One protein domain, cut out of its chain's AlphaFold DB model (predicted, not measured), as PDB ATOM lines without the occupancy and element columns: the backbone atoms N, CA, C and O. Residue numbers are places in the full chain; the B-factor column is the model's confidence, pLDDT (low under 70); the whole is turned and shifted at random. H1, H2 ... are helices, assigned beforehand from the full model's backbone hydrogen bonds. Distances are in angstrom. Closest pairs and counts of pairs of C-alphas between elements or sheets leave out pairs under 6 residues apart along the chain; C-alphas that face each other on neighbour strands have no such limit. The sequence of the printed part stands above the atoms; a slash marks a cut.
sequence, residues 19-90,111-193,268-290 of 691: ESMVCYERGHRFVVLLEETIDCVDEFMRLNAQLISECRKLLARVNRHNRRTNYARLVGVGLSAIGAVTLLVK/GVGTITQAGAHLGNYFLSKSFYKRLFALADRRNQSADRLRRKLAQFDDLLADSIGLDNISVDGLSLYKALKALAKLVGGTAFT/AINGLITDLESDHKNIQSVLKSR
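What this domain is: This is residues 19 to 90, 111 to 193 and 268 to 290 of the 691 residues of the protein "Hypothetical protein" of Medioppia subpectinata (UniProt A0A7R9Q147). In a long rod, helices H1 and H2 run side by side, and shorter H3 and H4 pack along them. It is an up-and-down bundle, each helix running against the one before; residues 77 to 90 of H1 stick out. The printed part has 178 residues with four named helices, H1 to H4, all helix, extended, with radius of gyration of the C-alphas 27.2 A and spans of 106 by 30 by 19 A.

Where its parts are: H1, residues 19 to 90, begins at C-alpha (40.239, 82.562, 162.999) and measures 106.2 A. H2, residues 111 to 162, measures 76.3 A, with a kink of 28 degrees near residue 128. H3 is residues 171 to 188; H4, residues 268 to 288, ends at C-alpha (56.585, 85.522, 197.293).

How they stand to each other: H1, with residues 30 to 55 alone, touches H2 at a shallow tilt of 14 degrees, C-alphas 40 and 149 closest at 5.6 A. H4 touches H1, C-alphas 273 and 52 closest at 5.9 A. H2 and H3 form a hairpin, C-alphas 150 and 184 closest at 6.6 A. H3 touches H4, C-alphas 183 and 283 closest at 6.5 A. H2 and H4 are apart. Every O i to N i+4 pair is within hydrogen-bond range in H1, H3 and H4; in H2, 42 of 48.

The domain as a whole: Cuts leave gaps of 22.7 A between C-alphas 90 and 111 and 12.5 A between 193 and 268. Mean pLDDT of the printed part is 74.4; residues 70 to 90 and 111 to 127 are among those under 70.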
ATOM      1  N   GLU A  19      39.060  82.852 162.179       69.81
ATOM      2  CA  GLU A  19      40.239  82.562 162.999       69.81
ATOM      3  C   GLU A  19      40.463  83.593 164.117       69.81
ATOM      4  O   GLU A  19      40.845  83.217 165.225       69.81
ATOM      5  N   SER A  20      40.134  84.871 163.891       71.06
ATOM      6  CA  SER A  20      40.279  85.926 164.908       71.06
ATOM      7  C   SER A  20      39.340  85.715 166.106       71.06
ATOM      8  O   SER A  20      39.741  85.862 167.264       71.06
ATOM      9  N   MET A  21      38.110  85.265 165.839       72.88
ATOM     10  CA  MET A  21      37.104  84.964 166.861       72.88
ATOM     11  C   MET A  21      37.489  83.740 167.709       72.88
ATOM     12  O   MET A  21      37.287  83.742 168.923       72.88
ATOM     13  N   VAL A  22      38.112  82.721 167.100       76.69
ATOM     14  CA  VAL A  22      38.592  81.521 167.813       76.69
ATOM     15  C   VAL A  22      39.746  81.860 168.764       76.69
ATOM     16  O   VAL A  22      39.804  81.325 169.873       76.69
ATOM     17  N   CYS A  23      40.647  82.769 168.378       75.81
ATOM     18  CA  CYS A  23      41.733  83.231 169.247       75.81
ATOM     19  C   CYS A  23      41.214  84.007 170.466       75.81
ATOM     20  O   CYS A  23      41.673  83.759 171.584       75.81
ATOM     21  N   TYR A  24      40.219  84.882 170.279       79.62
ATOM     22  CA  TYR A  24      39.596  85.619 171.382       79.62
ATOM     23  C   TYR A  24      38.877  84.684 172.364       79.62
ATOM     24  O   TYR A  24      39.085  84.773 173.574       79.62
ATOM     25  N   GLU A  25      38.092  83.724 171.859       82.12
ATOM     26  CA  GLU A  25      37.379  82.767 172.711       82.12
ATOM     27  C   GLU A  25      38.348  81.895 173.531       82.12
ATOM     28  O   GLU A  25      38.112  81.630 174.713       82.12
ATOM     29  N   ARG A  26      39.480  81.490 172.939       83.38
ATOM     30  CA  ARG A  26      40.536  80.741 173.640       83.38
ATOM     31  C   ARG A  26      41.233  81.583 174.707       83.38
ATOM     32  O   ARG A  26      41.427  81.093 175.818       83.38
ATOM     33  N   GLY A  27      41.562  82.838 174.397       83.69
ATOM     34  CA  GLY A  27      42.152  83.777 175.354       83.69
ATOM     35  C   GLY A  27      41.232  84.031 176.550       83.69
ATOM     36  O   GLY A  27      41.657  83.912 177.696       83.69
ATOM     37  N   HIS A  28      39.945  84.269 176.295       85.19
ATOM     38  CA  HIS A  28      38.949  84.454 177.347       85.19
ATOM     39  C   HIS A  28      38.797  83.200 178.225       85.19
ATOM     40  O   HIS A  28      38.833  83.293 179.451       85.19
ATOM     41  N   ARG A  29      38.702  82.000 177.627       86.88
ATOM     42  CA  ARG A  29      38.650  80.735 178.392       86.88
ATOM     43  C   ARG A  29      39.890  80.524 179.262       86.88
ATOM     44  O   ARG A  29      39.763  80.011 180.370       86.88
ATOM     45  N   PHE A  30      41.068  80.922 178.783       87.38
ATOM     46  CA  PHE A  30      42.308  80.841 179.550       87.38
ATOM     47  C   PHE A  30      42.291  81.765 180.775       87.38
ATOM     48  O   PHE A  30      42.647  81.325 181.866       87.38
ATOM     49  N   VAL A  31      41.840  83.016 180.615       85.06
ATOM     50  CA  VAL A  31      41.734  83.985 181.721       85.06
ATOM     51  C   VAL A  31      40.734  83.507 182.773       85.06
ATOM     52  O   VAL A  31      41.090  83.431 183.947       85.06
ATOM     53  N   VAL A  32      39.542  83.073 182.357       88.69
ATOM     54  CA  VAL A  32      38.523  82.535 183.278       88.69
ATOM     55  C   VAL A  32      39.058  81.324 184.046       88.69
ATOM     56  O   VAL A  32      38.911  81.238 185.264       88.69
ATOM     57  N   LEU A  33      39.740  80.395 183.365       88.94
ATOM     58  CA  LEU A  33      40.308  79.220 184.027       88.94
ATOM     59  C   LEU A  33      41.427  79.596 185.013       88.94
ATOM     60  O   LEU A  33      41.598  78.935 186.042       88.94
ATOM     61  N   LEU A  34      42.191  80.649 184.714       85.94
ATOM     62  CA  LEU A  34      43.232  81.164 185.597       85.94
ATOM     63  C   LEU A  34      42.633  81.774 186.871       85.94
ATOM     64  O   LEU A  34      43.102  81.445 187.961       85.94
ATOM     65  N   GLU A  35      41.588  82.592 186.749       87.25
ATOM     66  CA  GLU A  35      40.863  83.176 187.887       87.25
ATOM     67  C   GLU A  35      40.261  82.089 188.784       87.25
ATOM     68  O   GLU A  35      40.549  82.041 189.981       87.25
ATOM     69  N   GLU A  36      39.556  81.115 188.201       90.94
ATOM     70  CA  GLU A  36      39.005  79.980 188.954       90.94
ATOM     71  C   GLU A  36      40.095  79.154 189.662       90.94
ATOM     72  O   GLU A  36      39.873  78.577 190.734       90.94
ATOM     73  N   THR A  37      41.287  79.063 189.064       88.62
ATOM     74  CA  THR A  37      42.432  78.368 189.668       88.62
ATOM     75  C   THR A  37      42.986  79.154 190.855       88.62
ATOM     76  O   THR A  37      43.309  78.550 191.881       88.62
ATOM     77  N   ILE A  38      43.065  80.483 190.751       86.06
ATOM     78  CA  ILE A  38      43.484  81.371 191.844       86.06
ATOM     79  C   ILE A  38      42.505  81.262 193.019       86.06
ATOM     80  O   ILE A  38      42.946  81.050 194.153       86.06
ATOM     81  N   ASP A  39      41.200  81.273 192.753       88.94
ATOM     82  CA  ASP A  39      40.163  81.106 193.778       88.94
ATOM     83  C   ASP A  39      40.268  79.755 194.499       88.94
ATOM     84  O   ASP A  39      40.148  79.671 195.726       88.94
ATOM     85  N   CYS A  40      40.564  78.678 193.761       88.25
ATOM     86  CA  CYS A  40      40.799  77.360 194.357       88.25
ATOM     87  C   CYS A  40      42.024  77.350 195.287       88.25
ATOM     88  O   CYS A  40      42.008  76.683 196.329       88.25
ATOM     89  N   VAL A  41      43.093  78.071 194.927       87.25
ATOM     90  CA  VAL A  41      44.299  78.199 195.763       87.25
ATOM     91  C   VAL A  41      43.995  79.000 197.030       87.25
ATOM     92  O   VAL A  41      44.404  78.573 198.117       87.25
ATOM     93  N   ASP A  42      43.255  80.105 196.930       88.31
ATOM     94  CA  ASP A  42      42.881  80.912 198.096       88.31
ATOM     95  C   ASP A  42      41.967  80.134 199.057       88.31
ATOM     96  O   ASP A  42      42.231  80.057 200.264       88.31
ATOM     97  N   GLU A  43      40.955  79.432 198.531       92.44
ATOM     98  CA  GLU A  43      40.073  78.590 199.340       92.44
ATOM     99  C   GLU A  43      40.861  77.493 200.077       92.44
ATOM    100  O   GLU A  43      40.656  77.276 201.279       92.44
ATOM    101  N   PHE A  44      41.805  76.834 199.395       90.62
ATOM    102  CA  PHE A  44      42.676  75.825 199.998       90.62
ATOM    103  C   PHE A  44      43.544  76.410 201.122       90.62
ATOM    104  O   PHE A  44      43.640  75.830 202.212       90.62
ATOM    105  N   MET A  45      44.140  77.585 200.904       90.19
ATOM    106  CA  MET A  45      44.968  78.265 201.904       90.19
ATOM    107  C   MET A  45      44.159  78.692 203.130       90.19
ATOM    108  O   MET A  45      44.602  78.494 204.269       90.19
ATOM    109  N   ARG A  46      42.940  79.191 202.917       92.06
ATOM    110  CA  ARG A  46      42.003  79.546 203.986       92.06
ATOM    111  C   ARG A  46      41.596  78.325 204.815       92.06
ATOM    112  O   ARG A  46      41.580  78.402 206.046       92.06
ATOM    113  N   LEU A  47      41.310  77.191 204.171       90.38
ATOM    114  CA  LEU A  47      40.967  75.939 204.855       90.38
ATOM    115  C   LEU A  47      42.147  75.379 205.664       90.38
ATOM    116  O   LEU A  47      41.947  74.952 206.803       90.38
ATOM    117  N   ASN A  48      43.378  75.457 205.146       87.75
ATOM    118  CA  ASN A  48      44.584  75.091 205.900       87.75
ATOM    119  C   ASN A  48      44.760  75.948 207.158       87.75
ATOM    120  O   ASN A  48      44.986  75.411 208.244       87.75
ATOM    121  N   ALA A  49      44.604  77.269 207.044       88.00
ATOM    122  CA  ALA A  49      44.709  78.172 208.190       88.00
ATOM    123  C   ALA A  49      43.644  77.871 209.265       88.00
ATOM    124  O   ALA A  49      43.944  77.858 210.464       88.00
ATOM    125  N   GLN A  50      42.410  77.564 208.850       92.12
ATOM    126  CA  GLN A  50      41.341  77.143 209.762       92.12
ATOM    127  C   GLN A  50      41.662  75.813 210.456       92.12
ATOM    128  O   GLN A  50      41.484  75.701 211.673       92.12
ATOM    129  N   LEU A  51      42.181  74.825 209.719       90.31
ATOM    130  CA  LEU A  51      42.553  73.520 210.266       90.31
ATOM    131  C   LEU A  51      43.685  73.638 211.300       90.31
ATOM    132  O   LEU A  51      43.579  73.061 212.385       90.31
ATOM    133  N   ILE A  52      44.716  74.447 211.021       89.44
ATOM    134  CA  ILE A  52      45.806  74.750 211.967       89.44
ATOM    135  C   ILE A  52      45.247  75.394 213.242       89.44
ATOM    136  O   ILE A  52      45.594  74.990 214.357       89.44
ATOM    137  N   SER A  53      44.347  76.372 213.099       91.94
ATOM    138  CA  SER A  53      43.714  77.057 214.233       91.94
ATOM    139  C   SER A  53      42.941  76.088 215.133       91.94
ATOM    140  O   SER A  53      43.113  76.098 216.355       91.94
ATOM    141  N   GLU A  54      42.137  75.192 214.553       91.44
ATOM    142  CA  GLU A  54      41.413  74.178 215.323       91.44
ATOM    143  C   GLU A  54      42.365  73.164 215.978       91.44
ATOM    144  O   GLU A  54      42.212  72.871 217.167       91.44
ATOM    145  N   CYS A  55      43.414  72.706 215.288       88.31
ATOM    146  CA  CYS A  55      44.423  71.819 215.882       88.31
ATOM    147  C   CYS A  55      45.111  72.463 217.099       88.31
ATOM    148  O   CYS A  55      45.261  71.823 218.144       88.31
ATOM    149  N   ARG A  56      45.449  73.757 217.032       91.56
ATOM    150  CA  ARG A  56      46.011  74.501 218.174       91.56
ATOM    151  C   ARG A  56      45.015  74.632 219.330       91.56
ATOM    152  O   ARG A  56      45.397  74.477 220.494       91.56
ATOM    153  N   LYS A  57      43.723  74.853 219.047       90.56
ATOM    154  CA  LYS A  57      42.668  74.854 220.082       90.56
ATOM    155  C   LYS A  57      42.552  73.489 220.760       90.56
ATOM    156  O   LYS A  57      42.406  73.445 221.986       90.56
ATOM    157  N   LEU A  58      42.646  72.391 220.004       87.19
ATOM    158  CA  LEU A  58      42.668  71.032 220.556       87.19
ATOM    159  C   LEU A  58      43.876  70.836 221.467       87.19
ATOM    160  O   LEU A  58      43.713  70.453 222.623       87.19
ATOM    161  N   LEU A  59      45.067  71.177 220.980       88.31
ATOM    162  CA  LEU A  59      46.313  71.072 221.731       88.31
ATOM    163  C   LEU A  59      46.245  71.855 223.052       88.31
ATOM    164  O   LEU A  59      46.602  71.340 224.112       88.31
ATOM    165  N   ALA A  60      45.712  73.079 223.027       85.94
ATOM    166  CA  ALA A  60      45.505  73.890 224.224       85.94
ATOM    167  C   ALA A  60      44.501  73.261 225.209       85.94
ATOM    168  O   ALA A  60      44.656  73.395 226.428       85.94
ATOM    169  N   ARG A  61      43.464  72.569 224.719       87.25
ATOM    170  CA  ARG A  61      42.519  71.820 225.568       87.25
ATOM    171  C   ARG A  61      43.176  70.583 226.178       87.25
ATOM    172  O   ARG A  61      43.080  70.412 227.392       87.25
ATOM    173  N   VAL A  62      43.898  69.791 225.384       81.81
ATOM    174  CA  VAL A  62      44.639  68.604 225.847       81.81
ATOM    175  C   VAL A  62      45.686  68.999 226.892       81.81
ATOM    176  O   VAL A  62      45.745  68.405 227.964       81.81
ATOM    177  N   ASN A  63      46.437  70.078 226.662       79.62
ATOM    178  CA  ASN A  63      47.423  70.579 227.621       79.62
ATOM    179  C   ASN A  63      46.790  71.090 228.922       79.62
ATOM    180  O   ASN A  63      47.313  70.823 230.007       79.62
ATOM    181  N   ARG A  64      45.655  71.801 228.851       83.31
ATOM    182  CA  ARG A  64      44.896  72.190 230.055       83.31
ATOM    183  C   ARG A  64      44.395  70.970 230.820       83.31
ATOM    184  O   ARG A  64      44.433  70.974 232.050       83.31
ATOM    185  N   HIS A  65      43.971  69.930 230.110       79.75
ATOM    186  CA  HIS A  65      43.517  68.691 230.721       79.75
ATOM    187  C   HIS A  65      44.663  67.943 231.409       79.75
ATOM    188  O   HIS A  65      44.546  67.655 232.595       79.75
ATOM    189  N   ASN A  66      45.801  67.752 230.733       75.75
ATOM    190  CA  ASN A  66      46.999  67.139 231.315       75.75
ATOM    191  C   ASN A  66      47.488  67.884 232.563       75.75
ATOM    192  O   ASN A  66      47.955  67.268 233.518       75.75
ATOM    193  N   ARG A  67      47.342  69.215 232.608       73.44
ATOM    194  CA  ARG A  67      47.596  69.973 233.840       73.44
ATOM    195  C   ARG A  67      46.601  69.599 234.939       73.44
ATOM    196  O   ARG A  67      47.035  69.282 236.039       73.44
ATOM    197  N   ARG A  68      45.294  69.603 234.658       76.94
ATOM    198  CA  ARG A  68      44.255  69.277 235.654       76.94
ATOM    199  C   ARG A  68      44.380  67.851 236.194       76.94
ATOM    200  O   ARG A  68      44.268  67.668 237.400       76.94
ATOM    201  N   THR A  69      44.654  66.863 235.346       74.69
ATOM    202  CA  THR A  69      44.842  65.467 235.771       74.69
ATOM    203  C   THR A  69      46.112  65.289 236.597       74.69
ATOM    204  O   THR A  69      46.074  64.603 237.616       74.69
ATOM    205  N   ASN A  70      47.209  65.966 236.244       67.19
ATOM    206  CA  ASN A  70      48.420  65.967 237.069       67.19
ATOM    207  C   ASN A  70      48.199  66.649 238.429       67.19
ATOM    208  O   ASN A  70      48.666  66.131 239.439       67.19
ATOM    209  N   TYR A  71      47.436  67.748 238.489       60.34
ATOM    210  CA  TYR A  71      47.047  68.380 239.757       60.34
ATOM    211  C   TYR A  71      46.147  67.475 240.605       60.34
ATOM    212  O   TYR A  71      46.383  67.344 241.802       60.34
ATOM    213  N   ALA A  72      45.158  66.811 240.002       64.06
ATOM    214  CA  ALA A  72      44.279  65.883 240.712       64.06
ATOM    215  C   ALA A  72      45.049  64.676 241.273       64.06
ATOM    216  O   ALA A  72      44.807  64.273 242.408       64.06
ATOM    217  N   ARG A  73      46.030  64.146 240.526       63.38
ATOM    218  CA  ARG A  73      46.950  63.109 241.022       63.38
ATOM    219  C   ARG A  73      47.778  63.611 242.206       63.38
ATOM    220  O   ARG A  73      47.890  62.902 243.198       63.38
ATOM    221  N   LEU A  74      48.297  64.838 242.142       54.84
ATOM    222  CA  LEU A  74      49.105  65.418 243.220       54.84
ATOM    223  C   LEU A  74      48.290  65.660 244.502       54.84
ATOM    224  O   LEU A  74      48.741  65.339 245.598       54.84
ATOM    225  N   VAL A  75      47.068  66.182 244.357       64.75
ATOM    226  CA  VAL A  75      46.137  66.412 245.474       64.75
ATOM    227  C   VAL A  75      45.650  65.085 246.060       64.75
ATOM    228  O   VAL A  75      45.589  64.954 247.279       64.75
ATOM    229  N   GLY A  76      45.374  64.081 245.223       66.69
ATOM    230  CA  GLY A  76      45.017  62.734 245.672       66.69
ATOM    231  C   GLY A  76      46.132  62.071 246.483       66.69
ATOM    232  O   GLY A  76      45.869  61.539 247.560       66.69
ATOM    233  N   VAL A  77      47.386  62.177 246.028       64.19
ATOM    234  CA  VAL A  77      48.554  61.686 246.780       64.19
ATOM    235  C   VAL A  77      48.700  62.439 248.107       64.19
ATOM    236  O   VAL A  77      48.843  61.803 249.148       64.19
ATOM    237  N   GLY A  78      48.563  63.770 248.108       57.94
ATOM    238  CA  GLY A  78      48.620  64.582 249.329       57.94
ATOM    239  C   GLY A  78      47.532  64.232 250.351       57.94
ATOM    240  O   GLY A  78      47.827  64.041 251.528       57.94
ATOM    241  N   LEU A  79      46.283  64.070 249.908       58.69
ATOM    242  CA  LEU A  79      45.165  63.678 250.772       58.69
ATOM    243  C   LEU A  79      45.314  62.245 251.298       58.69
ATOM    244  O   LEU A  79      45.000  61.992 252.460       58.69
ATOM    245  N   SER A  80      45.847  61.322 250.489       60.59
ATOM    246  CA  SER A  80      46.137  59.955 250.940       60.59
ATOM    247  C   SER A  80      47.237  59.915 252.010       60.59
ATOM    248  O   SER A  80      47.110  59.185 252.993       60.59
ATOM    249  N   ALA A  81      48.262  60.767 251.887       53.69
ATOM    250  CA  ALA A  81      49.327  60.898 252.876       53.69
ATOM    251  C   ALA A  81      48.819  61.521 254.189       53.69
ATOM    252  O   ALA A  81      49.119  61.013 255.266       53.69
ATOM    253  N   ILE A  82      47.985  62.566 254.117       59.50
ATOM    254  CA  ILE A  82      47.353  63.182 255.298       59.50
ATOM    255  C   ILE A  82      46.424  62.184 256.000       59.50
ATOM    256  O   ILE A  82      46.438  62.084 257.229       59.50
ATOM    257  N   GLY A  83      45.657  61.403 255.232       69.62
ATOM    258  CA  GLY A  83      44.823  60.326 255.760       69.62
ATOM    259  C   GLY A  83      45.646  59.274 256.507       69.62
ATOM    260  O   GLY A  83      45.314  58.939 257.643       69.62
ATOM    261  N   ALA A  84      46.759  58.821 255.922       54.69
ATOM    262  CA  ALA A  84      47.656  57.844 256.541       54.69
ATOM    263  C   ALA A  84      48.300  58.368 257.838       54.69
ATOM    264  O   ALA A  84      48.322  57.659 258.842       54.69
ATOM    265  N   VAL A  85      48.758  59.625 257.853       57.31
ATOM    266  CA  VAL A  85      49.352  60.259 259.044       57.31
ATOM    267  C   VAL A  85      48.313  60.445 260.150       57.31
ATOM    268  O   VAL A  85      48.582  60.138 261.308       57.31
ATOM    269  N   THR A  86      47.095  60.867 259.809       64.56
ATOM    270  CA  THR A  86      46.010  61.037 260.790       64.56
ATOM    271  C   THR A  86      45.597  59.697 261.410       64.56
ATOM    272  O   THR A  86      45.274  59.631 262.597       64.56
ATOM    273  N   LEU A  87      45.635  58.616 260.625       57.41
ATOM    274  CA  LEU A  87      45.341  57.262 261.094       57.41
ATOM    275  C   LEU A  87      46.451  56.728 262.013       57.41
ATOM    276  O   LEU A  87      46.153  56.162 263.061       57.41
ATOM    277  N   LEU A  88      47.720  56.979 261.668       53.75
ATOM    278  CA  LEU A  88      48.880  56.623 262.495       53.75
ATOM    279  C   LEU A  88      48.885  57.367 263.838       53.75
ATOM    280  O   LEU A  88      49.126  56.752 264.873       53.75
ATOM    281  N   VAL A  89      48.545  58.660 263.846       61.28
ATOM    282  CA  VAL A  89      48.449  59.463 265.079       61.28
ATOM    283  C   VAL A  89      47.308  58.978 265.979       61.28
ATOM    284  O   VAL A  89      47.468  58.914 267.195       61.28
ATOM    285  N   LYS A  90      46.166  58.576 265.405       59.25
ATOM    286  CA  LYS A  90      45.032  58.044 266.182       59.25
ATOM    287  C   LYS A  90      45.262  56.631 266.725       59.25
ATOM    288  O   LYS A  90      44.655  56.275 267.728       59.25
ATOM    289  N   GLY A 111      38.923  52.571 246.093       39.06
ATOM    290  CA  GLY A 111      37.584  52.453 245.489       39.06
ATOM    291  C   GLY A 111      36.813  53.770 245.305       39.06
ATOM    292  O   GLY A 111      36.045  53.916 244.360       39.06
ATOM    293  N   VAL A 112      37.028  54.770 246.167       40.81
ATOM    294  CA  VAL A 112      36.321  56.069 246.073       40.81
ATOM    295  C   VAL A 112      36.984  57.002 245.044       40.81
ATOM    296  O   VAL A 112      36.319  57.801 244.381       40.81
ATOM    297  N   GLY A 113      38.297  56.853 244.837       43.06
ATOM    298  CA  GLY A 113      39.037  57.578 243.801       43.06
ATOM    299  C   GLY A 113      38.637  57.178 242.377       43.06
ATOM    300  O   GLY A 113      38.500  58.045 241.518       43.06
ATOM    301  N   THR A 114      38.380  55.889 242.135       47.66
ATOM    302  CA  THR A 114      38.087  55.336 240.798       47.66
ATOM    303  C   THR A 114      36.701  55.722 240.267       47.66
ATOM    304  O   THR A 114      36.576  56.055 239.088       47.66
ATOM    305  N   ILE A 115      35.674  55.796 241.124       40.56
ATOM    306  CA  ILE A 115      34.303  56.185 240.726       40.56
ATOM    307  C   ILE A 115      34.234  57.664 240.303       40.56
ATOM    308  O   ILE A 115      33.598  58.011 239.305       40.56
ATOM    309  N   THR A 116      34.956  58.542 241.006       46.16
ATOM    310  CA  THR A 116      35.025  59.979 240.678       46.16
ATOM    311  C   THR A 116      35.829  60.224 239.390       46.16
ATOM    312  O   THR A 116      35.523  61.130 238.611       46.16
ATOM    313  N   GLN A 117      36.826  59.374 239.118       46.09
ATOM    314  CA  GLN A 117      37.606  59.381 237.878       46.09
ATOM    315  C   GLN A 117      36.765  58.949 236.667       46.09
ATOM    316  O   GLN A 117      36.803  59.613 235.630       46.09
ATOM    317  N   ALA A 118      35.955  57.894 236.803       42.88
ATOM    318  CA  ALA A 118      35.108  57.379 235.725       42.88
ATOM    319  C   ALA A 118      34.059  58.404 235.246       42.88
ATOM    320  O   ALA A 118      33.878  58.592 234.040       42.88
ATOM    321  N   GLY A 119      33.436  59.147 236.171       42.56
ATOM    322  CA  GLY A 119      32.492  60.224 235.833       42.56
ATOM    323  C   GLY A 119      33.140  61.393 235.078       42.56
ATOM    324  O   GLY A 119      32.571  61.910 234.114       42.56
ATOM    325  N   ALA A 120      34.372  61.768 235.445       51.12
ATOM    326  CA  ALA A 120      35.135  62.793 234.731       51.12
ATOM    327  C   ALA A 120      35.540  62.341 233.314       51.12
ATOM    328  O   ALA A 120      35.576  63.162 232.396       51.12
ATOM    329  N   HIS A 121      35.815  61.051 233.106       48.56
ATOM    330  CA  HIS A 121      36.150  60.506 231.785       48.56
ATOM    331  C   HIS A 121      34.934  60.433 230.842       48.56
ATOM    332  O   HIS A 121      35.061  60.802 229.672       48.56
ATOM    333  N   LEU A 122      33.744  60.077 231.343       41.94
ATOM    334  CA  LEU A 122      32.505  60.027 230.547       41.94
ATOM    335  C   LEU A 122      32.062  61.406 230.030       41.94
ATOM    336  O   LEU A 122      31.722  61.539 228.854       41.94
ATOM    337  N   GLY A 123      32.147  62.460 230.851       50.28
ATOM    338  CA  GLY A 123      31.852  63.833 230.404       50.28
ATOM    339  C   GLY A 123      32.803  64.338 229.306       50.28
ATOM    340  O   GLY A 123      32.405  65.101 228.422       50.28
ATOM    341  N   ASN A 124      34.052  63.862 229.300       54.72
ATOM    342  CA  ASN A 124      35.057  64.239 228.302       54.72
ATOM    343  C   ASN A 124      34.876  63.511 226.964       54.72
ATOM    344  O   ASN A 124      35.175  64.087 225.914       54.72
ATOM    345  N   TYR A 125      34.331  62.292 226.976       52.03
ATOM    346  CA  TYR A 125      34.006  61.555 225.754       52.03
ATOM    347  C   TYR A 125      33.010  62.337 224.881       52.03
ATOM    348  O   TYR A 125      33.252  62.549 223.689       52.03
ATOM    349  N   PHE A 126      31.958  62.890 225.495       50.56
ATOM    350  CA  PHE A 126      30.947  63.694 224.797       50.56
ATOM    351  C   PHE A 126      31.486  65.030 224.264       50.56
ATOM    352  O   PHE A 126      31.133  65.432 223.154       50.56
ATOM    353  N   LEU A 127      32.389  65.692 224.998       55.00
ATOM    354  CA  LEU A 127      33.021  66.943 224.552       55.00
ATOM    355  C   LEU A 127      34.018  66.737 223.400       55.00
ATOM    356  O   LEU A 127      34.226  67.651 222.601       55.00
ATOM    357  N   SER A 128      34.612  65.547 223.285       71.56
ATOM    358  CA  SER A 128      35.544  65.226 222.200       71.56
ATOM    359  C   SER A 128      34.832  64.994 220.859       71.56
ATOM    360  O   SER A 128      35.318  65.427 219.814       71.56
ATOM    361  N   LYS A 129      33.629  64.400 220.873       78.06
ATOM    362  CA  LYS A 129      32.909  63.980 219.659       78.06
ATOM    363  C   LYS A 129      32.523  65.149 218.747       78.06
ATOM    364  O   LYS A 129      32.696  65.070 217.532       78.06
ATOM    365  N   SER A 130      32.015  66.245 219.315       78.25
ATOM    366  CA  SER A 130      31.634  67.438 218.540       78.25
ATOM    367  C   SER A 130      32.846  68.140 217.926       78.25
ATOM    368  O   SER A 130      32.760  68.675 216.821       78.25
ATOM    369  N   PHE A 131      33.983  68.094 218.621       81.31
ATOM    370  CA  PHE A 131      35.234  68.664 218.151       81.31
ATOM    371  C   PHE A 131      35.820  67.854 216.988       81.31
ATOM    372  O   PHE A 131      36.088  68.421 215.931       81.31
ATOM    373  N   TYR A 132      35.930  66.529 217.136       82.62
ATOM    374  CA  TYR A 132      36.405  65.663 216.053       82.62
ATOM    375  C   TYR A 132      35.511  65.766 214.814       82.62
ATOM    376  O   TYR A 132      36.030  65.871 213.709       82.62
ATOM    377  N   LYS A 133      34.182  65.860 214.977       87.50
ATOM    378  CA  LYS A 133      33.258  66.072 213.849       87.50
ATOM    379  C   LYS A 133      33.572  67.354 213.063       87.50
ATOM    380  O   LYS A 133      33.512  67.336 211.838       87.50
ATOM    381  N   ARG A 134      33.928  68.454 213.741       86.44
ATOM    382  CA  ARG A 134      34.347  69.701 213.072       86.44
ATOM    383  C   ARG A 134      35.694  69.551 212.374       86.44
ATOM    384  O   ARG A 134      35.840  70.032 211.257       86.44
ATOM    385  N   LEU A 135      36.648  68.874 213.010       85.06
ATOM    386  CA  LEU A 135      37.981  68.668 212.446       85.06
ATOM    387  C   LEU A 135      37.928  67.805 211.176       85.06
ATOM    388  O   LEU A 135      38.520  68.174 210.168       85.06
ATOM    389  N   PHE A 136      37.144  66.723 211.193       88.19
ATOM    390  CA  PHE A 136      36.905  65.894 210.009       88.19
ATOM    391  C   PHE A 136      36.179  66.659 208.900       88.19
ATOM    392  O   PHE A 136      36.580  66.555 207.749       88.19
ATOM    393  N   ALA A 137      35.174  67.478 209.228       89.56
ATOM    394  CA  ALA A 137      34.486  68.294 208.226       89.56
ATOM    395  C   ALA A 137      35.411  69.330 207.560       89.56
ATOM    396  O   ALA A 137      35.281  69.597 206.370       89.56
ATOM    397  N   LEU A 138      36.355  69.914 208.310       87.94
ATOM    398  CA  LEU A 138      37.358  70.827 207.752       87.94
ATOM    399  C   LEU A 138      38.390  70.095 206.890       87.94
ATOM    400  O   LEU A 138      38.733  70.584 205.816       87.94
ATOM    401  N   ALA A 139      38.859  68.927 207.334       86.38
ATOM    402  CA  ALA A 139      39.789  68.104 206.566       86.38
ATOM    403  C   ALA A 139      39.167  67.612 205.247       86.38
ATOM    404  O   ALA A 139      39.819  67.654 204.207       86.38
ATOM    405  N   ASP A 140      37.893  67.219 205.269       90.50
ATOM    406  CA  ASP A 140      37.153  66.805 204.075       90.50
ATOM    407  C   ASP A 140      36.992  67.964 203.078       90.50
ATOM    408  O   ASP A 140      37.335  67.833 201.904       90.50
ATOM    409  N   ARG A 141      36.610  69.159 203.553       91.50
ATOM    410  CA  ARG A 141      36.563  70.370 202.710       91.50
ATOM    411  C   ARG A 141      37.922  70.715 202.102       91.50
ATOM    412  O   ARG A 141      37.986  71.056 200.925       91.50
ATOM    413  N   ARG A 142      39.010  70.605 202.878       92.19
ATOM    414  CA  ARG A 142      40.383  70.819 202.385       92.19
ATOM    415  C   ARG A 142      40.698  69.869 201.229       92.19
ATOM    416  O   ARG A 142      41.191  70.320 200.198       92.19
ATOM    417  N   ASN A 143      40.393  68.581 201.387       88.75
ATOM    418  CA  ASN A 143      40.619  67.577 200.347       88.75
ATOM    419  C   ASN A 143      39.774  67.866 199.091       88.75
ATOM    420  O   ASN A 143      40.299  67.828 197.983       88.75
ATOM    421  N   GLN A 144      38.508  68.262 199.253       91.69
ATOM    422  CA  GLN A 144      37.642  68.641 198.130       91.69
ATOM    423  C   GLN A 144      38.164  69.867 197.360       91.69
ATOM    424  O   GLN A 144      38.088  69.899 196.131       91.69
ATOM    425  N   SER A 145      38.713  70.878 198.044       87.69
ATOM    426  CA  SER A 145      39.361  72.021 197.376       87.69
ATOM    427  C   SER A 145      40.661  71.623 196.674       87.69
ATOM    428  O   SER A 145      40.898  72.068 195.554       87.69
ATOM    429  N   ALA A 146      41.457  70.720 197.255       87.06
ATOM    430  CA  ALA A 146      42.639  70.169 196.586       87.06
ATOM    431  C   ALA A 146      42.274  69.412 195.294       87.06
ATOM    432  O   ALA A 146      42.927  69.591 194.266       87.06
ATOM    433  N   ASP A 147      41.206  68.613 195.307       90.19
ATOM    434  CA  ASP A 147      40.742  67.887 194.120       90.19
ATOM    435  C   ASP A 147      40.111  68.805 193.063       90.19
ATOM    436  O   ASP A 147      40.218  68.542 191.863       90.19
ATOM    437  N   ARG A 148      39.478  69.915 193.471       91.50
ATOM    438  CA  ARG A 148      39.050  70.974 192.540       91.50
ATOM    439  C   ARG A 148      40.247  71.627 191.852       91.50
ATOM    440  O   ARG A 148      40.255  71.694 190.626       91.50
ATOM    441  N   LEU A 149      41.277  71.994 192.615       89.38
ATOM    442  CA  LEU A 149      42.510  72.568 192.075       89.38
ATOM    443  C   LEU A 149      43.187  71.622 191.071       89.38
ATOM    444  O   LEU A 149      43.563  72.043 189.981       89.38
ATOM    445  N   ARG A 150      43.281  70.322 191.391       88.75
ATOM    446  CA  ARG A 150      43.830  69.309 190.470       88.75
ATOM    447  C   ARG A 150      43.052  69.230 189.158       88.75
ATOM    448  O   ARG A 150      43.668  69.168 188.100       88.75
ATOM    449  N   ARG A 151      41.715  69.247 189.215       92.69
ATOM    450  CA  ARG A 151      40.869  69.210 188.010       92.69
ATOM    451  C   ARG A 151      41.038  70.455 187.145       92.69
ATOM    452  O   ARG A 151      41.132  70.322 185.932       92.69
ATOM    453  N   LYS A 152      41.120  71.640 187.752       91.69
ATOM    454  CA  LYS A 152      41.334  72.899 187.021       91.69
ATOM    455  C   LYS A 152      42.706  72.950 186.355       91.69
ATOM    456  O   LYS A 152      42.816  73.354 185.207       91.69
ATOM    457  N   LEU A 153      43.733  72.432 187.020       88.00
ATOM    458  CA  LEU A 153      45.060  72.323 186.420       88.00
ATOM    459  C   LEU A 153      45.134  71.289 185.299       88.00
ATOM    460  O   LEU A 153      45.841  71.525 184.332       88.00
ATOM    461  N   ALA A 154      44.388  70.188 185.391       89.38
ATOM    462  CA  ALA A 154      44.260  69.255 184.273       89.38
ATOM    463  C   ALA A 154      43.584  69.921 183.060       89.38
ATOM    464  O   ALA A 154      44.095  69.812 181.955       89.38
ATOM    465  N   GLN A 155      42.518  70.704 183.273       92.25
ATOM    466  CA  GLN A 155      41.895  71.504 182.204       92.25
ATOM    467  C   GLN A 155      42.879  72.512 181.590       92.25
ATOM    468  O   GLN A 155      42.828  72.784 180.395       92.25
ATOM    469  N   PHE A 156      43.785  73.056 182.403       87.88
ATOM    470  CA  PHE A 156      44.817  73.979 181.940       87.88
ATOM    471  C   PHE A 156      45.884  73.261 181.104       87.88
ATOM    472  O   PHE A 156      46.326  73.797 180.092       87.88
ATOM    473  N   ASP A 157      46.274  72.047 181.504       87.19
ATOM    474  CA  ASP A 157      47.167  71.175 180.731       87.19
ATOM    475  C   ASP A 157      46.548  70.830 179.364       87.19
ATOM    476  O   ASP A 157      47.254  70.897 178.360       87.19
ATOM    477  N   ASP A 158      45.242  70.541 179.314       89.31
ATOM    478  CA  ASP A 158      44.516  70.250 178.070       89.31
ATOM    479  C   ASP A 158      44.453  71.485 177.147       89.31
ATOM    480  O   ASP A 158      44.796  71.398 175.969       89.31
ATOM    481  N   LEU A 159      44.123  72.671 177.684       87.19
ATOM    482  CA  LEU A 159      44.137  73.925 176.911       87.19
ATOM    483  C   LEU A 159      45.535  74.286 176.395       87.19
ATOM    484  O   LEU A 159      45.674  74.829 175.296       87.19
ATOM    485  N   LEU A 160      46.580  74.004 177.176       83.62
ATOM    486  CA  LEU A 160      47.961  74.207 176.743       83.62
ATOM    487  C   LEU A 160      48.363  73.220 175.647       83.62
ATOM    488  O   LEU A 160      49.025  73.629 174.700       83.62
ATOM    489  N   ALA A 161      47.951  71.955 175.743       83.19
ATOM    490  CA  ALA A 161      48.209  70.955 174.708       83.19
ATOM    491  C   ALA A 161      47.526  71.318 173.378       83.19
ATOM    492  O   ALA A 161      48.141  71.197 172.319       83.19
ATOM    493  N   ASP A 162      46.304  71.849 173.442       83.00
ATOM    494  CA  ASP A 162      45.545  72.302 172.271       83.00
ATOM    495  C   ASP A 162      46.080  73.616 171.663       83.00
ATOM    496  O   ASP A 162      45.776  73.941 170.512       83.00
ATOM    497  N   SER A 163      46.883  74.386 172.410       71.25
ATOM    498  CA  SER A 163      47.417  75.695 171.993       71.25
ATOM    499  C   SER A 163      48.865  75.669 171.489       71.25
ATOM    500  O   SER A 163      49.407  76.729 171.183       71.25
ATOM    501  N   ILE A 164      49.468  74.491 171.283       53.59
ATOM    502  CA  ILE A 164      50.855  74.306 170.786       53.59
ATOM    503  C   ILE A 164      51.096  74.870 169.355       53.59
ATOM    504  O   ILE A 164      52.199  74.792 168.831       53.59
ATOM    505  N   GLY A 165      50.112  75.526 168.730       53.19
ATOM    506  CA  GLY A 165      50.308  76.351 167.526       53.19
ATOM    507  C   GLY A 165      50.534  77.853 167.775       53.19
ATOM    508  O   GLY A 165      50.651  78.600 166.811       53.19
ATOM    509  N   LEU A 166      50.535  78.325 169.027       50.22
ATOM    510  CA  LEU A 166      50.681  79.744 169.366       50.22
ATOM    511  C   LEU A 166      52.073  80.017 169.947       50.22
ATOM    512  O   LEU A 166      52.273  79.969 171.159       50.22
ATOM    513  N   ASP A 167      53.014  80.395 169.082       52.72
ATOM    514  CA  ASP A 167      54.372  80.837 169.455       52.72
ATOM    515  C   ASP A 167      54.393  82.121 170.323       52.72
ATOM    516  O   ASP A 167      55.451  82.556 170.773       52.72
ATOM    517  N   ASN A 168      53.226  82.716 170.607       53.28
ATOM    518  CA  ASN A 168      53.070  84.035 171.227       53.28
ATOM    519  C   ASN A 168      52.425  84.025 172.628       53.28
ATOM    520  O   ASN A 168      51.906  85.052 173.068       53.28
ATOM    521  N   ILE A 169      52.432  82.908 173.365       59.75
ATOM    522  CA  ILE A 169      52.040  82.963 174.786       59.75
ATOM    523  C   ILE A 169      53.089  83.794 175.532       59.75
ATOM    524  O   ILE A 169      54.273  83.449 175.530       59.75
ATOM    525  N   SER A 170      52.657  84.880 176.181       59.84
ATOM    526  CA  SER A 170      53.563  85.749 176.933       59.84
ATOM    527  C   SER A 170      54.370  84.936 177.951       59.84
ATOM    528  O   SER A 170      53.859  84.026 178.619       59.84
ATOM    529  N   VAL A 171      55.657  85.269 178.074       56.78
ATOM    530  CA  VAL A 171      56.604  84.610 178.991       56.78
ATOM    531  C   VAL A 171      56.046  84.562 180.426       56.78
ATOM    532  O   VAL A 171      56.261  83.584 181.152       56.78
ATOM    533  N   ASP A 172      55.243  85.559 180.799       67.62
ATOM    534  CA  ASP A 172      54.614  85.688 182.110       67.62
ATOM    535  C   ASP A 172      53.527  84.636 182.365       67.62
ATOM    536  O   ASP A 172      53.530  84.009 183.431       67.62
ATOM    537  N   GLY A 173      52.660  84.354 181.384       69.19
ATOM    538  CA  GLY A 173      51.606  83.338 181.504       69.19
ATOM    539  C   GLY A 173      52.171  81.925 181.689       69.19
ATOM    540  O   GLY A 173      51.738  81.172 182.569       69.19
ATOM    541  N   LEU A 174      53.220  81.587 180.932       71.50
ATOM    542  CA  LEU A 174      53.917  80.303 181.061       71.50
ATOM    543  C   LEU A 174      54.628  80.171 182.416       71.50
ATOM    544  O   LEU A 174      54.697  79.080 182.999       71.50
ATOM    545  N   SER A 175      55.166  81.277 182.939       69.81
ATOM    546  CA  SER A 175      55.803  81.297 184.252       69.81
ATOM    547  C   SER A 175      54.781  81.011 185.363       69.81
ATOM    548  O   SER A 175      55.032  80.139 186.205       69.81
ATOM    549  N   LEU A 176      53.615  81.664 185.329       72.00
ATOM    550  CA  LEU A 176      52.544  81.503 186.309       72.00
ATOM    551  C   LEU A 176      52.004  80.071 186.317       72.00
ATOM    552  O   LEU A 176      51.904  79.451 187.375       72.00
ATOM    553  N   TYR A 177      51.779  79.496 185.137       75.06
ATOM    554  CA  TYR A 177      51.369  78.103 185.004       75.06
ATOM    555  C   TYR A 177      52.381  77.120 185.619       75.06
ATOM    556  O   TYR A 177      52.008  76.246 186.407       75.06
ATOM    557  N   LYS A 178      53.685  77.287 185.350       79.38
ATOM    558  CA  LYS A 178      54.731  76.451 185.972       79.38
ATOM    559  C   LYS A 178      54.712  76.553 187.504       79.38
ATOM    560  O   LYS A 178      54.956  75.552 188.179       79.38
ATOM    561  N   ALA A 179      54.413  77.733 188.052       71.81
ATOM    562  CA  ALA A 179      54.284  77.935 189.495       71.81
ATOM    563  C   ALA A 179      53.046  77.224 190.061       71.81
ATOM    564  O   ALA A 179      53.155  76.496 191.049       71.81
ATOM    565  N   LEU A 180      51.895  77.357 189.398       71.38
ATOM    566  CA  LEU A 180      50.657  76.680 189.781       71.38
ATOM    567  C   LEU A 180      50.802  75.150 189.728       71.38
ATOM    568  O   LEU A 180      50.386  74.456 190.655       71.38
ATOM    569  N   LYS A 181      51.494  74.610 188.718       77.56
ATOM    570  CA  LYS A 181      51.786  73.171 188.605       77.56
ATOM    571  C   LYS A 181      52.716  72.665 189.711       77.56
ATOM    572  O   LYS A 181      52.519  71.565 190.233       77.56
ATOM    573  N   ALA A 182      53.722  73.450 190.097       74.31
ATOM    574  CA  ALA A 182      54.589  73.123 191.231       74.31
ATOM    575  C   ALA A 182      53.809  73.125 192.557       74.31
ATOM    576  O   ALA A 182      53.954  72.204 193.363       74.31
ATOM    577  N   LEU A 183      52.926  74.108 192.740       69.69
ATOM    578  CA  LEU A 183      52.037  74.218 193.897       69.69
ATOM    579  C   LEU A 183      51.089  73.013 193.980       69.69
ATOM    580  O   LEU A 183      50.941  72.410 195.040       69.69
ATOM    581  N   ALA A 184      50.535  72.574 192.853       70.81
ATOM    582  CA  ALA A 184      49.670  71.401 192.773       70.81
ATOM    583  C   ALA A 184      50.355  70.096 193.172       70.81
ATOM    584  O   ALA A 184      49.752  69.264 193.846       70.81
ATOM    585  N   LYS A 185      51.622  69.911 192.776       73.25
ATOM    586  CA  LYS A 185      52.425  68.753 193.197       73.25
ATOM    587  C   LYS A 185      52.650  68.754 194.707       73.25
ATOM    588  O   LYS A 185      52.571  67.697 195.327       73.25
ATOM    589  N   LEU A 186      52.867  69.933 195.291       67.25
ATOM    590  CA  LEU A 186      53.031  70.104 196.734       67.25
ATOM    591  C   LEU A 186      51.736  69.759 197.491       67.25
ATOM    592  O   LEU A 186      51.763  68.993 198.447       67.25
ATOM    593  N   VAL A 187      50.589  70.237 196.997       67.94
ATOM    594  CA  VAL A 187      49.247  69.900 197.514       67.94
ATOM    595  C   VAL A 187      48.894  68.420 197.267       67.94
ATOM    596  O   VAL A 187      48.156  67.795 198.025       67.94
ATOM    597  N   GLY A 188      49.449  67.836 196.204       58.12
ATOM    598  CA  GLY A 188      49.327  66.441 195.794       58.12
ATOM    599  C   GLY A 188      49.807  65.437 196.839       58.12
ATOM    600  O   GLY A 188      49.125  64.448 197.105       58.12
ATOM    601  N   GLY A 189      50.971  65.711 197.429       56.88
ATOM    602  CA  GLY A 189      51.661  64.798 198.341       56.88
ATOM    603  C   GLY A 189      51.075  64.713 199.751       56.88
ATOM    604  O   GLY A 189      51.449  63.813 200.496       56.88
ATOM    605  N   THR A 190      50.152  65.605 200.131       50.31
ATOM    606  CA  THR A 190      49.687  65.754 201.524       50.31
ATOM    607  C   THR A 190      48.258  65.265 201.751       50.31
ATOM    608  O   THR A 190      47.464  65.879 202.475       50.31
ATOM    609  N   ALA A 191      47.929  64.117 201.145       42.28
ATOM    610  CA  ALA A 191      46.682  63.406 201.409       42.28
ATOM    611  C   ALA A 191      46.555  63.092 202.911       42.28
ATOM    612  O   ALA A 191      47.391  62.420 203.513       42.28
ATOM    613  N   PHE A 192      45.494  63.613 203.528       37.78
ATOM    614  CA  PHE A 192      45.228  63.474 204.955       37.78
ATOM    615  C   PHE A 192      44.690  62.069 205.269       37.78
ATOM    616  O   PHE A 192      43.487  61.830 205.201       37.78
ATOM    617  N   THR A 193      45.569  61.130 205.626       40.06
ATOM    618  CA  THR A 193      45.182  59.817 206.174       40.06
ATOM    619  C   THR A 193      45.360  59.789 207.688       40.06
ATOM    620  O   THR A 193      46.464  59.606 208.196       40.06
ATOM    621  N   ALA A 268      51.602  63.523 218.006       75.38
ATOM    622  CA  ALA A 268      50.904  63.382 216.727       75.38
ATOM    623  C   ALA A 268      50.184  64.677 216.300       75.38
ATOM    624  O   ALA A 268      50.239  65.062 215.134       75.38
ATOM    625  N   ILE A 269      49.549  65.386 217.242       79.19
ATOM    626  CA  ILE A 269      48.892  66.677 216.957       79.19
ATOM    627  C   ILE A 269      49.933  67.748 216.594       79.19
ATOM    628  O   ILE A 269      49.710  68.531 215.675       79.19
ATOM    629  N   ASN A 270      51.070  67.786 217.294       81.12
ATOM    630  CA  ASN A 270      52.157  68.716 216.981       81.12
ATOM    631  C   ASN A 270      52.822  68.406 215.634       81.12
ATOM    632  O   ASN A 270      53.129  69.343 214.901       81.12
ATOM    633  N   GLY A 271      53.010  67.127 215.297       82.81
ATOM    634  CA  GLY A 271      53.496  66.699 213.984       82.81
ATOM    635  C   GLY A 271      52.581  67.209 212.876       82.81
ATOM    636  O   GLY A 271      53.028  67.953 212.012       82.81
ATOM    637  N   LEU A 272      51.272  66.969 213.005       80.56
ATOM    638  CA  LEU A 272      50.278  67.458 212.047       80.56
ATOM    639  C   LEU A 272      50.291  68.989 211.886       80.56
ATOM    640  O   LEU A 272      50.198  69.492 210.771       80.56
ATOM    641  N   ILE A 273      50.389  69.744 212.986       86.69
ATOM    642  CA  ILE A 273      50.488  71.213 212.923       86.69
ATOM    643  C   ILE A 273      51.760  71.631 212.179       86.69
ATOM    644  O   ILE A 273      51.705  72.539 211.355       86.69
ATOM    645  N   THR A 274      52.883  70.966 212.451       85.25
ATOM    646  CA  THR A 274      54.175  71.267 211.822       85.25
ATOM    647  C   THR A 274      54.127  71.013 210.316       85.25
ATOM    648  O   THR A 274      54.568  71.866 209.548       85.25
ATOM    649  N   ASP A 275      53.521  69.903 209.895       83.62
ATOM    650  CA  ASP A 275      53.357  69.562 208.480       83.62
ATOM    651  C   ASP A 275      52.463  70.586 207.763       83.62
ATOM    652  O   ASP A 275      52.838  71.130 206.725       83.62
ATOM    653  N   LEU A 276      51.318  70.944 208.360       84.12
ATOM    654  CA  LEU A 276      50.409  71.953 207.801       84.12
ATOM    655  C   LEU A 276      51.047  73.351 207.725       84.12
ATOM    656  O   LEU A 276      50.814  74.095 206.771       84.12
ATOM    657  N   GLU A 277      51.845  73.733 208.724       87.50
ATOM    658  CA  GLU A 277      52.593  74.993 208.714       87.50
ATOM    659  C   GLU A 277      53.709  74.990 207.667       87.50
ATOM    660  O   GLU A 277      53.950  76.023 207.039       87.50
ATOM    661  N   SER A 278      54.374  73.851 207.470       87.00
ATOM    662  CA  SER A 278      55.378  73.669 206.422       87.00
ATOM    663  C   SER A 278      54.754  73.824 205.036       87.00
ATOM    664  O   SER A 278      55.242  74.623 204.239       87.00
ATOM    665  N   ASP A 279      53.625  73.156 204.772       80.62
ATOM    666  CA  ASP A 279      52.868  73.302 203.522       80.62
ATOM    667  C   ASP A 279      52.480  74.763 203.269       80.62
ATOM    668  O   ASP A 279      52.723  75.307 202.190       80.62
ATOM    669  N   HIS A 280      51.923  75.430 204.283       83.94
ATOM    670  CA  HIS A 280      51.510  76.827 204.179       83.94
ATOM    671  C   HIS A 280      52.695  77.757 203.869       83.94
ATOM    672  O   HIS A 280      52.584  78.635 203.012       83.94
ATOM    673  N   LYS A 281      53.843  77.557 204.532       82.00
ATOM    674  CA  LYS A 281      55.072  78.331 204.288       82.00
ATOM    675  C   LYS A 281      55.653  78.071 202.903       82.00
ATOM    676  O   LYS A 281      56.051  79.026 202.242       82.00
ATOM    677  N   ASN A 282      55.666  76.820 202.453       81.06
ATOM    678  CA  ASN A 282      56.142  76.455 201.122       81.06
ATOM    679  C   ASN A 282      55.294  77.137 200.044       81.06
ATOM    680  O   ASN A 282      55.848  77.797 199.166       81.06
ATOM    681  N   ILE A 283      53.965  77.091 200.164       78.00
ATOM    682  CA  ILE A 283      53.053  77.777 199.238       78.00
ATOM    683  C   ILE A 283      53.296  79.294 199.251       78.00
ATOM    684  O   ILE A 283      53.473  79.902 198.199       78.00
ATOM    685  N   GLN A 284      53.393  79.901 200.435       80.44
ATOM    686  CA  GLN A 284      53.699  81.329 200.579       80.44
ATOM    687  C   GLN A 284      55.056  81.709 199.968       80.44
ATOM    688  O   GLN A 284      55.181  82.771 199.368       80.44
ATOM    689  N   SER A 285      56.076  80.857 200.087       79.06
ATOM    690  CA  SER A 285      57.397  81.111 199.502       79.06
ATOM    691  C   SER A 285      57.380  81.064 197.972       79.06
ATOM    692  O   SER A 285      58.011  81.902 197.329       79.06
ATOM    693  N   VAL A 286      56.599  80.156 197.379       76.44
ATOM    694  CA  VAL A 286      56.400  80.089 195.922       76.44
ATOM    695  C   VAL A 286      55.681  81.343 195.425       76.44
ATOM    696  O   VAL A 286      56.092  81.911 194.418       76.44
ATOM    697  N   LEU A 287      54.672  81.821 196.161       77.38
ATOM    698  CA  LEU A 287      53.964  83.062 195.832       77.38
ATOM    699  C   LEU A 287      54.867  84.302 195.972       77.38
ATOM    700  O   LEU A 287      54.861  85.164 195.100       77.38
ATOM    701  N   LYS A 288      55.684  84.382 197.034       77.06
ATOM    702  CA  LYS A 288      56.585  85.522 197.293       77.06
ATOM    703  C   LYS A 288      57.802  85.576 196.376       77.06
ATOM    704  O   LYS A 288      58.190  86.651 195.954       77.06
ATOM    705  N   SER A 289      58.412  84.436 196.059       69.69
ATOM    706  CA  SER A 289      59.604  84.384 195.191       69.69
ATOM    707  C   SER A 289      59.333  84.803 193.743       69.69
ATOM    708  O   SER A 289      60.273  84.947 192.967       69.69
ATOM    709  N   ARG A 290      58.062  84.992 193.375       63.19
ATOM    710  CA  ARG A 290      57.633  85.368 192.027       63.19
ATOM    711  C   ARG A 290      56.819  86.655 191.963       63.19
ATOM    712  O   ARG A 290      56.278  86.959 190.903       63.19
TER     713      ARG A 290